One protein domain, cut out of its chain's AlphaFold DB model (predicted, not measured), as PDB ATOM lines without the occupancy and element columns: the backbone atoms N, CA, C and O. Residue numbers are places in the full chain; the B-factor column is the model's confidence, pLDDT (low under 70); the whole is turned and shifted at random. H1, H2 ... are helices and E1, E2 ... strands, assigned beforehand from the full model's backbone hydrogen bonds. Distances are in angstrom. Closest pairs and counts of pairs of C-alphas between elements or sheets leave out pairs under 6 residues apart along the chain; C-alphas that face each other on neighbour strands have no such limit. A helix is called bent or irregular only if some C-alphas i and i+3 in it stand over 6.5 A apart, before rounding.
ATOM      1  N   ARG A   6      43.621  12.874  55.964       54.47
ATOM      2  CA  ARG A   6      44.257  13.972  55.231       54.47
ATOM      3  C   ARG A   6      43.278  15.112  54.931       54.47
ATOM      4  O   ARG A   6      43.640  16.267  55.134       54.47
ATOM      5  N   ILE A   7      42.027  14.812  54.562       56.81
ATOM      6  CA  ILE A   7      40.991  15.844  54.347       56.81
ATOM      7  C   ILE A   7      40.695  16.593  55.653       56.81
ATOM      8  O   ILE A   7      40.720  17.819  55.661       56.81
ATOM      9  N   TYR A   8      40.524  15.880  56.773       53.47
ATOM     10  CA  TYR A   8      40.259  16.497  58.079       53.47
ATOM     11  C   TYR A   8      41.391  17.411  58.564       53.47
ATOM     12  O   TYR A   8      41.121  18.431  59.194       53.47
ATOM     13  N   ARG A   9      42.652  17.084  58.245       56.41
ATOM     14  CA  ARG A   9      43.808  17.953  58.540       56.41
ATOM     15  C   ARG A   9      43.830  19.219  57.684       56.41
ATOM     16  O   ARG A   9      44.328  20.241  58.136       56.41
ATOM     17  N   LEU A  10      43.311  19.162  56.459       64.50
ATOM     18  CA  LEU A  10      43.278  20.306  55.539       64.50
ATOM     19  C   LEU A  10      42.070  21.226  55.759       64.50
ATOM     20  O   LEU A  10      42.075  22.352  55.264       64.50
ATOM     21  N   THR A  11      41.071  20.771  56.518       64.12
ATOM     22  CA  THR A  11      39.881  21.538  56.911       64.12
ATOM     23  C   THR A  11      39.939  22.029  58.358       64.12
ATOM     24  O   THR A  11      38.890  22.176  58.986       64.12
ATOM     25  N   ASP A  12      41.132  22.251  58.926       73.75
ATOM     26  CA  ASP A  12      41.230  22.827  60.270       73.75
ATOM     27  C   ASP A  12      40.595  24.223  60.276       73.75
ATOM     28  O   ASP A  12      41.057  25.167  59.627       73.75
ATOM     29  N   LYS A  13      39.498  24.340  61.026       71.62
ATOM     30  CA  LYS A  13      38.717  25.565  61.146       71.62
ATOM     31  C   LYS A  13      39.568  26.732  61.648       71.62
ATOM     32  O   LYS A  13      39.379  27.843  61.174       71.62
ATOM     33  N   LYS A  14      40.552  26.478  62.521       76.81
ATOM     34  CA  LYS A  14      41.449  27.525  63.036       76.81
ATOM     35  C   LYS A  14      42.308  28.142  61.940       76.81
ATOM     36  O   LYS A  14      42.546  29.343  61.959       76.81
ATOM     37  N   GLU A  15      42.767  27.343  60.982       76.81
ATOM     38  CA  GLU A  15      43.559  27.856  59.863       76.81
ATOM     39  C   GLU A  15      42.692  28.663  58.895       76.81
ATOM     40  O   GLU A  15      43.125  29.697  58.393       76.81
ATOM     41  N   ILE A  16      41.449  28.230  58.663       79.31
ATOM     42  CA  ILE A  16      40.476  28.980  57.857       79.31
ATOM     43  C   ILE A  16      40.144  30.320  58.522       79.31
ATOM     44  O   ILE A  16      40.153  31.348  57.843       79.31
ATOM     45  N   ASP A  17      39.900  30.320  59.832       80.38
ATOM     46  CA  ASP A  17      39.635  31.533  60.609       80.38
ATOM     47  C   ASP A  17      40.851  32.479  60.562       80.38
ATOM     48  O   ASP A  17      40.688  33.666  60.287       80.38
ATOM     49  N   ALA A  18      42.079  31.955  60.669       83.44
ATOM     50  CA  ALA A  18      43.305  32.745  60.517       83.44
ATOM     51  C   ALA A  18      43.442  33.389  59.121       83.44
ATOM     52  O   ALA A  18      43.867  34.540  59.009       83.44
ATOM     53  N   PHE A  19      43.045  32.697  58.043       82.25
ATOM     54  CA  PHE A  19      43.007  33.304  56.705       82.25
ATOM     55  C   PHE A  19      41.971  34.434  56.608       82.25
ATOM     56  O   PHE A  19      42.235  35.452  55.961       82.25
ATOM     57  N   VAL A  20      40.808  34.280  57.248       86.12
ATOM     58  CA  VAL A  20      39.789  35.339  57.315       86.12
ATOM     59  C   VAL A  20      40.312  36.535  58.111       86.12
ATOM     60  O   VAL A  20      40.146  37.664  57.662       86.12
ATOM     61  N   GLU A  21      40.988  36.316  59.235       88.31
ATOM     62  CA  GLU A  21      41.582  37.391  60.039       88.31
ATOM     63  C   GLU A  21      42.694  38.135  59.287       88.31
ATOM     64  O   GLU A  21      42.735  39.364  59.293       88.31
ATOM     65  N   GLN A  22      43.571  37.408  58.589       87.25
ATOM     66  CA  GLN A  22      44.718  37.994  57.896       87.25
ATOM     67  C   GLN A  22      44.328  38.752  56.617       87.25
ATOM     68  O   GLN A  22      44.901  39.800  56.311       87.25
ATOM     69  N   TYR A  23      43.390  38.213  55.835       87.19
ATOM     70  CA  TYR A  23      43.085  38.709  54.486       87.19
ATOM     71  C   TYR A  23      41.665  39.273  54.337       87.19
ATOM     72  O   TYR A  23      41.355  39.891  53.310       87.19
ATOM     73  N   GLY A  24      40.798  39.082  55.332       90.44
ATOM     74  CA  GLY A  24      39.453  39.646  55.392       90.44
ATOM     75  C   GLY A  24      38.586  39.293  54.184       90.44
ATOM     76  O   GLY A  24      38.504  38.145  53.735       90.44
ATOM     77  N   SER A  25      37.943  40.317  53.622       90.69
ATOM     78  CA  SER A  25      37.008  40.193  52.498       90.69
ATOM     79  C   SER A  25      37.621  39.572  51.241       90.69
ATOM     80  O   SER A  25      36.919  38.880  50.506       90.69
ATOM     81  N   LYS A  26      38.929  39.749  51.003       89.69
ATOM     82  CA  LYS A  26      39.613  39.160  49.840       89.69
ATOM     83  C   LYS A  26      39.624  37.637  49.902       89.69
ATOM     84  O   LYS A  26      39.408  36.987  48.883       89.69
ATOM     85  N   PHE A  27      39.850  37.070  51.088       90.06
ATOM     86  CA  PHE A  27      39.813  35.621  51.264       90.06
ATOM     87  C   PHE A  27      38.387  35.078  51.179       90.06
ATOM     88  O   PHE A  27      38.172  34.046  50.553       90.06
ATOM     89  N   LEU A  28      37.398  35.799  51.720       90.38
ATOM     90  CA  LEU A  28      35.989  35.415  51.576       90.38
ATOM     91  C   LEU A  28      35.557  35.370  50.105       90.38
ATOM     92  O   LEU A  28      34.904  34.414  49.686       90.38
ATOM     93  N   GLN A  29      35.965  36.360  49.309       93.31
ATOM     94  CA  GLN A  29      35.691  36.372  47.875       93.31
ATOM     95  C   GLN A  29      36.428  35.244  47.146       93.31
ATOM     96  O   GLN A  29      35.816  34.525  46.364       93.31
ATOM     97  N   PHE A  30      37.703  35.014  47.470       92.88
ATOM     98  CA  PHE A  30      38.457  33.880  46.934       92.88
ATOM     99  C   PHE A  30      37.781  32.536  47.251       92.88
ATOM    100  O   PHE A  30      37.596  31.719  46.352       92.88
ATOM    101  N   LYS A  31      37.342  32.320  48.496       92.69
ATOM    102  CA  LYS A  31      36.597  31.120  48.904       92.69
ATOM    103  C   LYS A  31      35.325  30.950  48.065       92.69
ATOM    104  O   LYS A  31      35.079  29.860  47.553       92.69
ATOM    105  N   ALA A  32      34.536  32.012  47.898       94.31
ATOM    106  CA  ALA A  32      33.312  31.977  47.094       94.31
ATOM    107  C   ALA A  32      33.589  31.650  45.613       94.31
ATOM    108  O   ALA A  32      32.864  30.854  45.004       94.31
ATOM    109  N   ASP A  33      34.668  32.196  45.050       94.88
ATOM    110  CA  ASP A  33      35.105  31.899  43.684       94.88
ATOM    111  C   ASP A  33      35.507  30.428  43.527       94.88
ATOM    112  O   ASP A  33      35.119  29.783  42.550       94.88
ATOM    113  N   VAL A  34      36.249  29.869  44.493       95.00
ATOM    114  CA  VAL A  34      36.610  28.443  44.505       95.00
ATOM    115  C   VAL A  34      35.353  27.579  44.519       95.00
ATOM    116  O   VAL A  34      35.213  26.694  43.680       95.00
ATOM    117  N   TYR A  35      34.400  27.873  45.401       95.50
ATOM    118  CA  TYR A  35      33.149  27.117  45.513       95.50
ATOM    119  C   TYR A  35      32.359  27.135  44.203       95.50
ATOM    120  O   TYR A  35      31.847  26.108  43.759       95.50
ATOM    121  N   THR A  36      32.288  28.301  43.563       95.88
ATOM    122  CA  THR A  36      31.598  28.471  42.281       95.88
ATOM    123  C   THR A  36      32.262  27.636  41.185       95.88
ATOM    124  O   THR A  36      31.570  26.942  40.442       95.88
ATOM    125  N   ARG A  37      33.601  27.628  41.119       94.62
ATOM    126  CA  ARG A  37      34.352  26.795  40.164       94.62
ATOM    127  C   ARG A  37      34.106  25.310  40.393       94.62
ATOM    128  O   ARG A  37      33.845  24.603  39.428       94.62
ATOM    129  N   LEU A  38      34.140  24.852  41.646       95.19
ATOM    130  CA  LEU A  38      33.939  23.441  41.991       95.19
ATOM    131  C   LEU A  38      32.536  22.943  41.636       95.19
ATOM    132  O   LEU A  38      32.396  21.854  41.077       95.19
ATOM    133  N   LYS A  39      31.503  23.757  41.887       94.31
ATOM    134  CA  LYS A  39      30.124  23.452  41.475       94.31
ATOM    135  C   LYS A  39      29.946  23.427  39.956       94.31
ATOM    136  O   LYS A  39      29.077  22.716  39.465       94.31
ATOM    137  N   GLY A  40      30.749  24.200  39.225       93.81
ATOM    138  CA  GLY A  40      30.728  24.259  37.763       93.81
ATOM    139  C   GLY A  40      31.511  23.145  37.061       93.81
ATOM    140  O   GLY A  40      31.487  23.090  35.833       93.81
ATOM    141  N   LEU A  41      32.217  22.277  37.795       94.88
ATOM    142  CA  LEU A  41      32.967  21.180  37.185       94.88
ATOM    143  C   LEU A  41      32.011  20.151  36.562       94.88
ATOM    144  O   LEU A  41      31.010  19.791  37.196       94.88
ATOM    145  N   PRO A  42      32.322  19.627  35.360       94.06
ATOM    146  CA  PRO A  42      31.567  18.524  34.789       94.06
ATOM    147  C   PRO A  42      31.572  17.332  35.751       94.06
ATOM    148  O   PRO A  42      32.614  16.952  36.286       94.06
ATOM    149  N   SER A  43      30.397  16.744  35.966       92.06
ATOM    150  CA  SER A  43      30.251  15.541  36.781       92.06
ATOM    151  C   SER A  43      30.461  14.284  35.944       92.06
ATOM    152  O   SER A  43      29.894  14.162  34.856       92.06
ATOM    153  N   GLY A  44      31.214  13.328  36.480       89.50
ATOM    154  CA  GLY A  44      31.257  11.949  36.000       89.50
ATOM    155  C   GLY A  44      30.458  11.003  36.898       89.50
ATOM    156  O   GLY A  44      29.856  11.417  37.890       89.50
ATOM    157  N   THR A  45      30.505   9.713  36.576       87.19
ATOM    158  CA  THR A  45      30.042   8.634  37.466       87.19
ATOM    159  C   THR A  45      31.241   7.843  37.980       87.19
ATOM    160  O   THR A  45      32.348   7.972  37.454       87.19
ATOM    161  N   PHE A  46      31.046   6.973  38.971       77.44
ATOM    162  CA  PHE A  46      32.122   6.106  39.475       77.44
ATOM    163  C   PHE A  46      32.813   5.283  38.378       77.44
ATOM    164  O   PHE A  46      34.028   5.111  38.405       77.44
ATOM    165  N   PHE A  47      32.050   4.791  37.399       80.69
ATOM    166  CA  PHE A  47      32.572   3.954  36.313       80.69
ATOM    167  C   PHE A  47      33.116   4.760  35.131       80.69
ATOM    168  O   PHE A  47      33.811   4.208  34.279       80.69
ATOM    169  N   LYS A  48      32.776   6.047  35.052       86.31
ATOM    170  CA  LYS A  48      33.243   6.979  34.022       86.31
ATOM    171  C   LYS A  48      33.623   8.306  34.690       86.31
ATOM    172  O   LYS A  48      32.897   9.293  34.537       86.31
ATOM    173  N   PRO A  49      34.705   8.322  35.489       85.88
ATOM    174  CA  PRO A  49      35.109   9.523  36.199       85.88
ATOM    175  C   PRO A  49      35.660  10.564  35.225       85.88
ATOM    176  O   PRO A  49      36.317  10.227  34.241       85.88
ATOM    177  N   VAL A  50      35.430  11.837  35.540       93.12
ATOM    178  CA  VAL A  50      36.006  12.973  34.817       93.12
ATOM    179  C   VAL A  50      36.992  13.663  35.749       93.12
ATOM    180  O   VAL A  50      36.590  14.332  36.698       93.12
ATOM    181  N   TRP A  51      38.281  13.447  35.498       94.31
ATOM    182  CA  TRP A  51      39.364  14.084  36.243       94.31
ATOM    183  C   TRP A  51      39.741  15.417  35.613       94.31
ATOM    184  O   TRP A  51      39.832  15.536  34.391       94.31
ATOM    185  N   ILE A  52      39.969  16.412  36.463       95.31
ATOM    186  CA  ILE A  52      40.291  17.778  36.066       95.31
ATOM    187  C   ILE A  52      41.573  18.180  36.776       95.31
ATOM    188  O   ILE A  52      41.663  18.097  37.999       95.31
ATOM    189  N   ASP A  53      42.552  18.623  36.001       93.94
ATOM    190  CA  ASP A  53      43.816  19.145  36.513       93.94
ATOM    191  C   ASP A  53      43.575  20.453  37.290       93.94
ATOM    192  O   ASP A  53      42.973  21.405  36.783       93.94
ATOM    193  N   ILE A  54      44.044  20.512  38.536       91.81
ATOM    194  CA  ILE A  54      43.863  21.659  39.434       91.81
ATOM    195  C   ILE A  54      44.586  22.908  38.927       91.81
ATOM    196  O   ILE A  54      44.099  24.019  39.153       91.81
ATOM    197  N   PHE A  55      45.694  22.776  38.194       90.19
ATOM    198  CA  PHE A  55      46.394  23.924  37.614       90.19
ATOM    199  C   PHE A  55      45.534  24.657  36.577       90.19
ATOM    200  O   PHE A  55      45.683  25.866  36.389       90.19
ATOM    201  N   THR A  56      44.541  23.986  35.982       91.25
ATOM    202  CA  THR A  56      43.539  24.649  35.129       91.25
ATOM    203  C   THR A  56      42.577  25.532  35.935       91.25
ATOM    204  O   THR A  56      42.062  26.533  35.430       91.25
ATOM    205  N   LEU A  57      42.368  25.204  37.214       90.25
ATOM    206  CA  LEU A  57      41.492  25.921  38.138       90.25
ATOM    207  C   LEU A  57      42.233  27.017  38.911       90.25
ATOM    208  O   LEU A  57      41.599  27.975  39.357       90.25
ATOM    209  N   VAL A  58      43.557  26.921  39.047       89.62
ATOM    210  CA  VAL A  58      44.389  27.844  39.831       89.62
ATOM    211  C   VAL A  58      45.449  28.500  38.949       89.62
ATOM    212  O   VAL A  58      46.557  28.008  38.796       89.62
ATOM    213  N   LYS A  59      45.141  29.694  38.425       80.38
ATOM    214  CA  LYS A  59      46.052  30.452  37.539       80.38
ATOM    215  C   LYS A  59      47.340  30.957  38.208       80.38
ATOM    216  O   LYS A  59      48.244  31.408  37.515       80.38
ATOM    217  N   LYS A  60      47.391  30.999  39.541       86.81
ATOM    218  CA  LYS A  60      48.518  31.537  40.317       86.81
ATOM    219  C   LYS A  60      48.999  30.469  41.287       86.81
ATOM    220  O   LYS A  60      48.326  30.222  42.283       86.81
ATOM    221  N   GLU A  61      50.163  29.886  41.028       86.06
ATOM    222  CA  GLU A  61      50.694  28.748  41.795       86.06
ATOM    223  C   GLU A  61      50.796  29.015  43.303       86.06
ATOM    224  O   GLU A  61      50.449  28.155  44.106       86.06
ATOM    225  N   HIS A  62      51.160  30.234  43.718       87.12
ATOM    226  CA  HIS A  62      51.228  30.588  45.144       87.12
ATOM    227  C   HIS A  62      49.870  30.521  45.870       87.12
ATOM    228  O   HIS A  62      49.836  30.502  47.098       87.12
ATOM    229  N   LEU A  63      48.746  30.488  45.140       89.38
ATOM    230  CA  LEU A  63      47.404  30.318  45.706       89.38
ATOM    231  C   LEU A  63      46.973  28.851  45.793       89.38
ATOM    232  O   LEU A  63      45.901  28.585  46.330       89.38
ATOM    233  N   LEU A  64      47.772  27.902  45.296       90.25
ATOM    234  CA  LEU A  64      47.405  26.484  45.238       90.25
ATOM    235  C   LEU A  64      47.087  25.911  46.624       90.25
ATOM    236  O   LEU A  64      46.062  25.263  46.798       90.25
ATOM    237  N   SER A  65      47.908  26.219  47.630       86.81
ATOM    238  CA  SER A  65      47.669  25.757  49.006       86.81
ATOM    239  C   SER A  65      46.346  26.291  49.573       86.81
ATOM    240  O   SER A  65      45.539  25.531  50.111       86.81
ATOM    241  N   ALA A  66      46.066  27.584  49.378       88.69
ATOM    242  CA  ALA A  66      44.803  28.189  49.797       88.69
ATOM    243  C   ALA A  66      43.607  27.606  49.023       88.69
ATOM    244  O   ALA A  66      42.559  27.348  49.612       88.69
ATOM    245  N   PHE A  67      43.772  27.349  47.722       92.50
ATOM    246  CA  PHE A  67      42.758  26.702  46.894       92.50
ATOM    247  C   PHE A  67      42.421  25.304  47.413       92.50
ATOM    248  O   PHE A  67      41.247  25.019  47.631       92.50
ATOM    249  N   ILE A  68      43.432  24.458  47.646       90.25
ATOM    250  CA  ILE A  68      43.243  23.087  48.141       90.25
ATOM    251  C   ILE A  68      42.499  23.116  49.478       90.25
ATOM    252  O   ILE A  68      41.525  22.389  49.640       90.25
ATOM    253  N   LYS A  69      42.868  24.014  50.401       89.44
ATOM    254  CA  LYS A  69      42.145  24.179  51.676       89.44
ATOM    255  C   LYS A  69      40.680  24.566  51.476       89.44
ATOM    256  O   LYS A  69      39.795  23.929  52.046       89.44
ATOM    257  N   CYS A  70      40.399  25.573  50.645       91.50
ATOM    258  CA  CYS A  70      39.022  25.964  50.336       91.50
ATOM    259  C   CYS A  70      38.234  24.829  49.667       91.50
ATOM    260  O   CYS A  70      37.057  24.648  49.969       91.50
ATOM    261  N   ALA A  71      38.869  24.049  48.794       92.38
ATOM    262  CA  ALA A  71      38.250  22.911  48.129       92.38
ATOM    263  C   ALA A  71      37.962  21.751  49.092       92.38
ATOM    264  O   ALA A  71      36.877  21.178  49.044       92.38
ATOM    265  N   CYS A  72      38.873  21.444  50.018       89.44
ATOM    266  CA  CYS A  72      38.620  20.465  51.074       89.44
ATOM    267  C   CYS A  72      37.467  20.907  51.987       89.44
ATOM    268  O   CYS A  72      36.627  20.086  52.348       89.44
ATOM    269  N   LEU A  73      37.386  22.199  52.327       88.31
ATOM    270  CA  LEU A  73      36.264  22.724  53.108       88.31
ATOM    271  C   LEU A  73      34.942  22.595  52.341       88.31
ATOM    272  O   LEU A  73      33.946  22.145  52.900       88.31
ATOM    273  N   PHE A  74      34.950  22.925  51.049       91.56
ATOM    274  CA  PHE A  74      33.801  22.726  50.175       91.56
ATOM    275  C   PHE A  74      33.335  21.265  50.174       91.56
ATOM    276  O   PHE A  74      32.148  21.009  50.360       91.56
ATOM    277  N   MET A  75      34.261  20.312  50.017       89.38
ATOM    278  CA  MET A  75      33.972  18.874  50.067       89.38
ATOM    279  C   MET A  75      33.343  18.473  51.402       89.38
ATOM    280  O   MET A  75      32.341  17.767  51.414       89.38
ATOM    281  N   LEU A  76      33.884  18.951  52.525       85.94
ATOM    282  CA  LEU A  76      33.334  18.668  53.854       85.94
ATOM    283  C   LEU A  76      31.890  19.175  54.010       85.94
ATOM    284  O   LEU A  76      31.076  18.521  54.654       85.94
ATOM    285  N   GLU A  77      31.577  20.331  53.422       88.00
ATOM    286  CA  GLU A  77      30.258  20.969  53.504       88.00
ATOM    287  C   GLU A  77      29.236  20.413  52.490       88.00
ATOM    288  O   GLU A  77      28.035  20.505  52.738       88.00
ATOM    289  N   ASN A  78      29.682  19.875  51.346       89.62
ATOM    290  CA  ASN A  78      28.806  19.552  50.207       89.62
ATOM    291  C   ASN A  78      28.808  18.069  49.804       89.62
ATOM    292  O   ASN A  78      27.896  17.654  49.090       89.62
ATOM    293  N   ASN A  79      29.788  17.261  50.230       88.75
ATOM    294  CA  ASN A  79      29.814  15.843  49.881       88.75
ATOM    295  C   ASN A  79      28.643  15.105  50.533       88.75
ATOM    296  O   ASN A  79      28.419  15.154  51.743       88.75
ATOM    297  N   THR A  80      27.937  14.347  49.711       85.81
ATOM    298  CA  THR A  80      26.875  13.434  50.111       85.81
ATOM    299  C   THR A  80      27.170  12.045  49.560       85.81
ATOM    300  O   THR A  80      28.069  11.846  48.749       85.81
ATOM    301  N   ILE A  81      26.366  11.067  49.969       80.06
ATOM    302  CA  ILE A  81      26.454   9.698  49.453       80.06
ATOM    303  C   ILE A  81      26.210   9.642  47.928       80.06
ATOM    304  O   ILE A  81      26.765   8.775  47.257       80.06
ATOM    305  N   LYS A  82      25.413  10.571  47.383       83.25
ATOM    306  CA  LYS A  82      24.981  10.579  45.974       83.25
ATOM    307  C   LYS A  82      25.764  11.536  45.083       83.25
ATOM    308  O   LYS A  82      25.705  11.424  43.866       83.25
ATOM    309  N   GLU A  83      26.449  12.506  45.666       89.62
ATOM    310  CA  GLU A  83      27.182  13.536  44.939       89.62
ATOM    311  C   GLU A  83      28.337  14.002  45.808       89.62
ATOM    312  O   GLU A  83      28.115  14.462  46.929       89.62
ATOM    313  N   PHE A  84      29.559  13.843  45.318       89.25
ATOM    314  CA  PHE A  84      30.748  14.199  46.073       89.25
ATOM    315  C   PHE A  84      31.907  14.572  45.153       89.25
ATOM    316  O   PHE A  84      31.976  14.193  43.982       89.25
ATOM    317  N   TRP A  85      32.837  15.326  45.722       92.94
ATOM    318  CA  TRP A  85      34.093  15.701  45.107       92.94
ATOM    319  C   TRP A  85      35.235  15.042  45.865       92.94
ATOM    320  O   TRP A  85      35.184  14.886  47.089       92.94
ATOM    321  N   GLU A  86      36.283  14.692  45.135       90.88
ATOM    322  CA  GLU A  86      37.511  14.172  45.719       90.88
ATOM    323  C   GLU A  86      38.734  14.562  44.892       90.88
ATOM    324  O   GLU A  86      38.639  14.841  43.692       90.88
ATOM    325  N   PHE A  87      39.876  14.570  45.569       91.06
ATOM    326  CA  PHE A  87      41.188  14.698  44.957       91.06
ATOM    327  C   PHE A  87      41.782  13.322  44.658       91.06
ATOM    328  O   PHE A  87      41.405  12.330  45.281       91.06
ATOM    329  N   ASP A  88      42.736  13.280  43.733       87.56
ATOM    330  CA  ASP A  88      43.680  12.170  43.666       87.56
ATOM    331  C   ASP A  88      44.650  12.197  44.865       87.56
ATOM    332  O   ASP A  88      44.700  13.153  45.645       87.56
ATOM    333  N   ASP A  89      45.453  11.143  45.011       82.06
ATOM    334  CA  ASP A  89      46.375  10.984  46.145       82.06
ATOM    335  C   ASP A  89      47.436  12.092  46.256       82.06
ATOM    336  O   ASP A  89      48.049  12.266  47.316       82.06
ATOM    337  N   HIS A  90      47.657  12.834  45.168       84.56
ATOM    338  CA  HIS A  90      48.689  13.857  45.042       84.56
ATOM    339  C   HIS A  90      48.146  15.290  45.044       84.56
ATOM    340  O   HIS A  90      48.947  16.221  44.992       84.56
ATOM    341  N   TYR A  91      46.825  15.487  45.136       85.69
ATOM    342  CA  TYR A  91      46.187  16.802  45.000       85.69
ATOM    343  C   TYR A  91      46.601  17.522  43.711       85.69
ATOM    344  O   TYR A  91      46.856  18.728  43.723       85.69
ATOM    345  N   LEU A  92      46.691  16.778  42.610       89.06
ATOM    346  CA  LEU A  92      46.952  17.302  41.267       89.06
ATOM    347  C   LEU A  92      45.677  17.317  40.428       89.06
ATOM    348  O   LEU A  92      45.492  18.205  39.594       89.06
ATOM    349  N   HIS A  93      44.764  16.388  40.704       94.12
ATOM    350  CA  HIS A  93      43.492  16.291  40.007       94.12
ATOM    351  C   HIS A  93      42.333  16.276  40.986       94.12
ATOM    352  O   HIS A  93      42.409  15.702  42.069       94.12
ATOM    353  N   ILE A  94      41.228  16.878  40.566       94.38
ATOM    354  CA  ILE A  94      39.949  16.843  41.262       94.38
ATOM    355  C   ILE A  94      38.891  16.257  40.336       94.38
ATOM    356  O   ILE A  94      38.915  16.482  39.125       94.38
ATOM    357  N   ARG A  95      37.939  15.520  40.901       93.62
ATOM    358  CA  ARG A  95      36.755  15.061  40.176       93.62
ATOM    359  C   ARG A  95      35.485  15.346  40.952       93.62
ATOM    360  O   ARG A  95      35.488  15.383  42.180       93.62
ATOM    361  N   HIS A  96      34.405  15.512  40.203       94.62
ATOM    362  CA  HIS A  96      33.041  15.600  40.699       94.62
ATOM    363  C   HIS A  96      32.305  14.329  40.271       94.62
ATOM    364  O   HIS A  96      32.219  14.031  39.077       94.62
ATOM    365  N   ILE A  97      31.806  13.559  41.233       91.06
ATOM    366  CA  ILE A  97      31.082  12.313  40.991       91.06
ATOM    367  C   ILE A  97      29.632  12.488  41.415       91.06
ATOM    368  O   ILE A  97      29.357  12.893  42.542       91.06
ATOM    369  N   LYS A  98      28.717  12.107  40.524       90.19
ATOM    370  CA  LYS A  98      27.312  11.861  40.849       90.19
ATOM    371  C   LYS A  98      27.023  10.371  40.736       90.19
ATOM    372  O   LYS A  98      27.559   9.687  39.858       90.19
ATOM    373  N   GLU A  99      26.201   9.867  41.645       81.62
ATOM    374  CA  GLU A  99      25.638   8.531  41.548       81.62
ATOM    375  C   GLU A  99      24.907   8.385  40.212       81.62
ATOM    376  O   GLU A  99      24.180   9.277  39.774       81.62
ATOM    377  N   ASP A 100      25.134   7.244  39.568       71.56
ATOM    378  CA  ASP A 100      24.395   6.842  38.385       71.56
ATOM    379  C   ASP A 100      23.061   6.236  38.851       71.56
ATOM    380  O   ASP A 100      23.084   5.186  39.496       71.56
ATOM    381  N   PRO A 101      21.905   6.863  38.573       62.50
ATOM    382  CA  PRO A 101      20.617   6.356  39.036       62.50
ATOM    383  C   PRO A 101      20.260   4.983  38.440       62.50
ATOM    384  O   PRO A 101      19.389   4.307  38.979       62.50
ATOM    385  N   GLU A 102      20.916   4.562  37.351       56.28
ATOM    386  CA  GLU A 102      20.647   3.289  36.669       56.28
ATOM    387  C   GLU A 102      21.547   2.138  37.136       56.28
ATOM    388  O   GLU A 102      21.296   0.978  36.803       56.28
ATOM    389  N   LYS A 103      22.599   2.423  37.910       58.34
ATOM    390  CA  LYS A 103      23.510   1.401  38.426       58.34
ATOM    391  C   LYS A 103      23.462   1.406  39.934       58.34
ATOM    392  O   LYS A 103      23.998   2.308  40.562       58.34
ATOM    393  N   GLU A 104      22.860   0.359  40.492       52.16
ATOM    394  CA  GLU A 104      22.821   0.114  41.928       52.16
ATOM    395  C   GLU A 104      24.253   0.142  42.479       52.16
ATOM    396  O   GLU A 104      25.060  -0.776  42.288       52.16
ATOM    397  N   ILE A 105      24.615   1.264  43.098       55.78
ATOM    398  CA  ILE A 105      25.910   1.408  43.730       55.78
ATOM    399  C   ILE A 105      25.862   0.533  44.972       55.78
ATOM    400  O   ILE A 105      25.085   0.774  45.894       55.78
ATOM    401  N   ASN A 106      26.694  -0.508  45.015       56.31
ATOM    402  CA  ASN A 106      26.812  -1.327  46.212       56.31
ATOM    403  C   ASN A 106      27.521  -0.514  47.306       56.31
ATOM    404  O   ASN A 106      28.743  -0.563  47.475       56.31
ATOM    405  N   TYR A 107      26.733   0.251  48.057       56.47
ATOM    406  CA  TYR A 107      27.185   1.157  49.106       56.47
ATOM    407  C   TYR A 107      27.976   0.474  50.222       56.47
ATOM    408  O   TYR A 107      28.733   1.148  50.916       56.47
ATOM    409  N   SER A 108      27.889  -0.853  50.361       50.94
ATOM    410  CA  SER A 108      28.736  -1.609  51.292       50.94
ATOM    411  C   SER A 108      30.226  -1.563  50.910       50.94
ATOM    412  O   SER A 108      31.093  -1.583  51.786       50.94
ATOM    413  N   ALA A 109      30.542  -1.428  49.616       50.56
ATOM    414  CA  ALA A 109      31.908  -1.232  49.134       50.56
ATOM    415  C   ALA A 109      32.399   0.202  49.395       50.56
ATOM    416  O   ALA A 109      33.539   0.386  49.809       50.56
ATOM    417  N   ILE A 110      31.529   1.205  49.243       53.25
ATOM    418  CA  ILE A 110      31.845   2.619  49.509       53.25
ATOM    419  C   ILE A 110      31.989   2.889  51.014       53.25
ATOM    420  O   ILE A 110      32.922   3.565  51.440       53.25
ATOM    421  N   GLN A 111      31.135   2.304  51.857       47.28
ATOM    422  CA  GLN A 111      31.241   2.419  53.317       47.28
ATOM    423  C   GLN A 111      32.548   1.831  53.867       47.28
ATOM    424  O   GLN A 111      33.085   2.354  54.845       47.28
ATOM    425  N   ARG A 112      33.111   0.798  53.220       45.59
ATOM    426  CA  ARG A 112      34.453   0.285  53.555       45.59
ATOM    427  C   ARG A 112      35.568   1.292  53.272       45.59
ATOM    428  O   ARG A 112      36.571   1.254  53.977       45.59
ATOM    429  N   TRP A 113      35.394   2.180  52.293       46.66
ATOM    430  CA  TRP A 113      36.354   3.241  51.969       46.66
ATOM    431  C   TRP A 113      36.212   4.464  52.888       46.66
ATOM    432  O   TRP A 113      37.219   5.041  53.284       46.66
ATOM    433  N   TYR A 114      34.987   4.816  53.299       47.56
ATOM    434  CA  TYR A 114      34.719   5.993  54.147       47.56
ATOM    435  C   TYR A 114      34.587   5.712  55.656       47.56
ATOM    436  O   TYR A 114      34.334   6.629  56.433       47.56
ATOM    437  N   GLY A 115      34.784   4.469  56.107       42.06
ATOM    438  CA  GLY A 115      35.085   4.174  57.511       42.06
ATOM    439  C   GLY A 115      33.987   4.502  58.530       42.06
ATOM    440  O   GLY A 115      34.309   4.928  59.636       42.06
TER     441      GLY A 115
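What this domain is: This is residues 6 to 115 of the 117 residues of an uncharacterized protein of Tannerella sp. CAG:51 (UniProt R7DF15). A small three-stranded sheet has the long helix H5 over it, along edge strand E2; H3 crosses H5, H1 packs on it, and H2 lies at the end far from the sheet. H6 is set off from the other helices by residues 99 to 106. The printed part has 110 residues, mostly helix, in the order H1 H2 H3 E1 H4 H5 E2 E3 H6; the sheet runs E1, E3, E2, antiparallel. It is compact, radius of gyration of the C-alphas 14.9 A, and elongated, 46 by 28 by 22 A.

Where its parts are: Find C-alpha 93 at (43.492, 16.291, 40.007); E3 runs 16.8 A to 98. E2 is 83 to 87, 14.1 A; E1 is 51 to 53. H5 runs 25.2 A from C-alpha 61 at (50.694, 28.748, 41.795) to 78; it is irregular, C-alphas 62 and 65 being 7.1 A apart. H3 is 25 to 39, 21.2 A; H2 13 to 23, 15.4 A; H1 6 to 10; H4 54 to 57; H6 107 to 114.

How they stand to each other: Look for N 52 and O 94 of E1 and E3, 2.9 A apart, and N 86 and O 95 of hairpin E2 and E3, 3.1 A. H5 is over E2, height over the sheet 10.1 A, with a local plane of only just enough C-alphas, 6. E1, H4 H5, E2 form a split strand-helix-strand unit, same-way strands with E3 between, its crossover right-handed. H3 touches H5 at Lys 31 and Cys 70, C-alphas 5.9 A apart, a steep tilt of 65 degrees; H1 touches it at Leu 10 and Lys 69, 5.6 A. H2 and H3 only just touch, only at the corner, with 3 pairs within 8 A, closest C-alphas Val 20 and Phe 27, 6.1 A. H3 and H4 only graze the sheet. H1, H2 and H3 have every O i to N i+4 pair within hydrogen-bond range, H5 12 of 14, H6 3 of 4; H4 is too short.

The domain as a whole: The C-alphas farthest apart are Gln 22 and Glu 102, 47.3 A. The printed part has no cut; H3 to E1 is the long link. Residues 6 to 11 and 101 to 115 have pLDDT under 70.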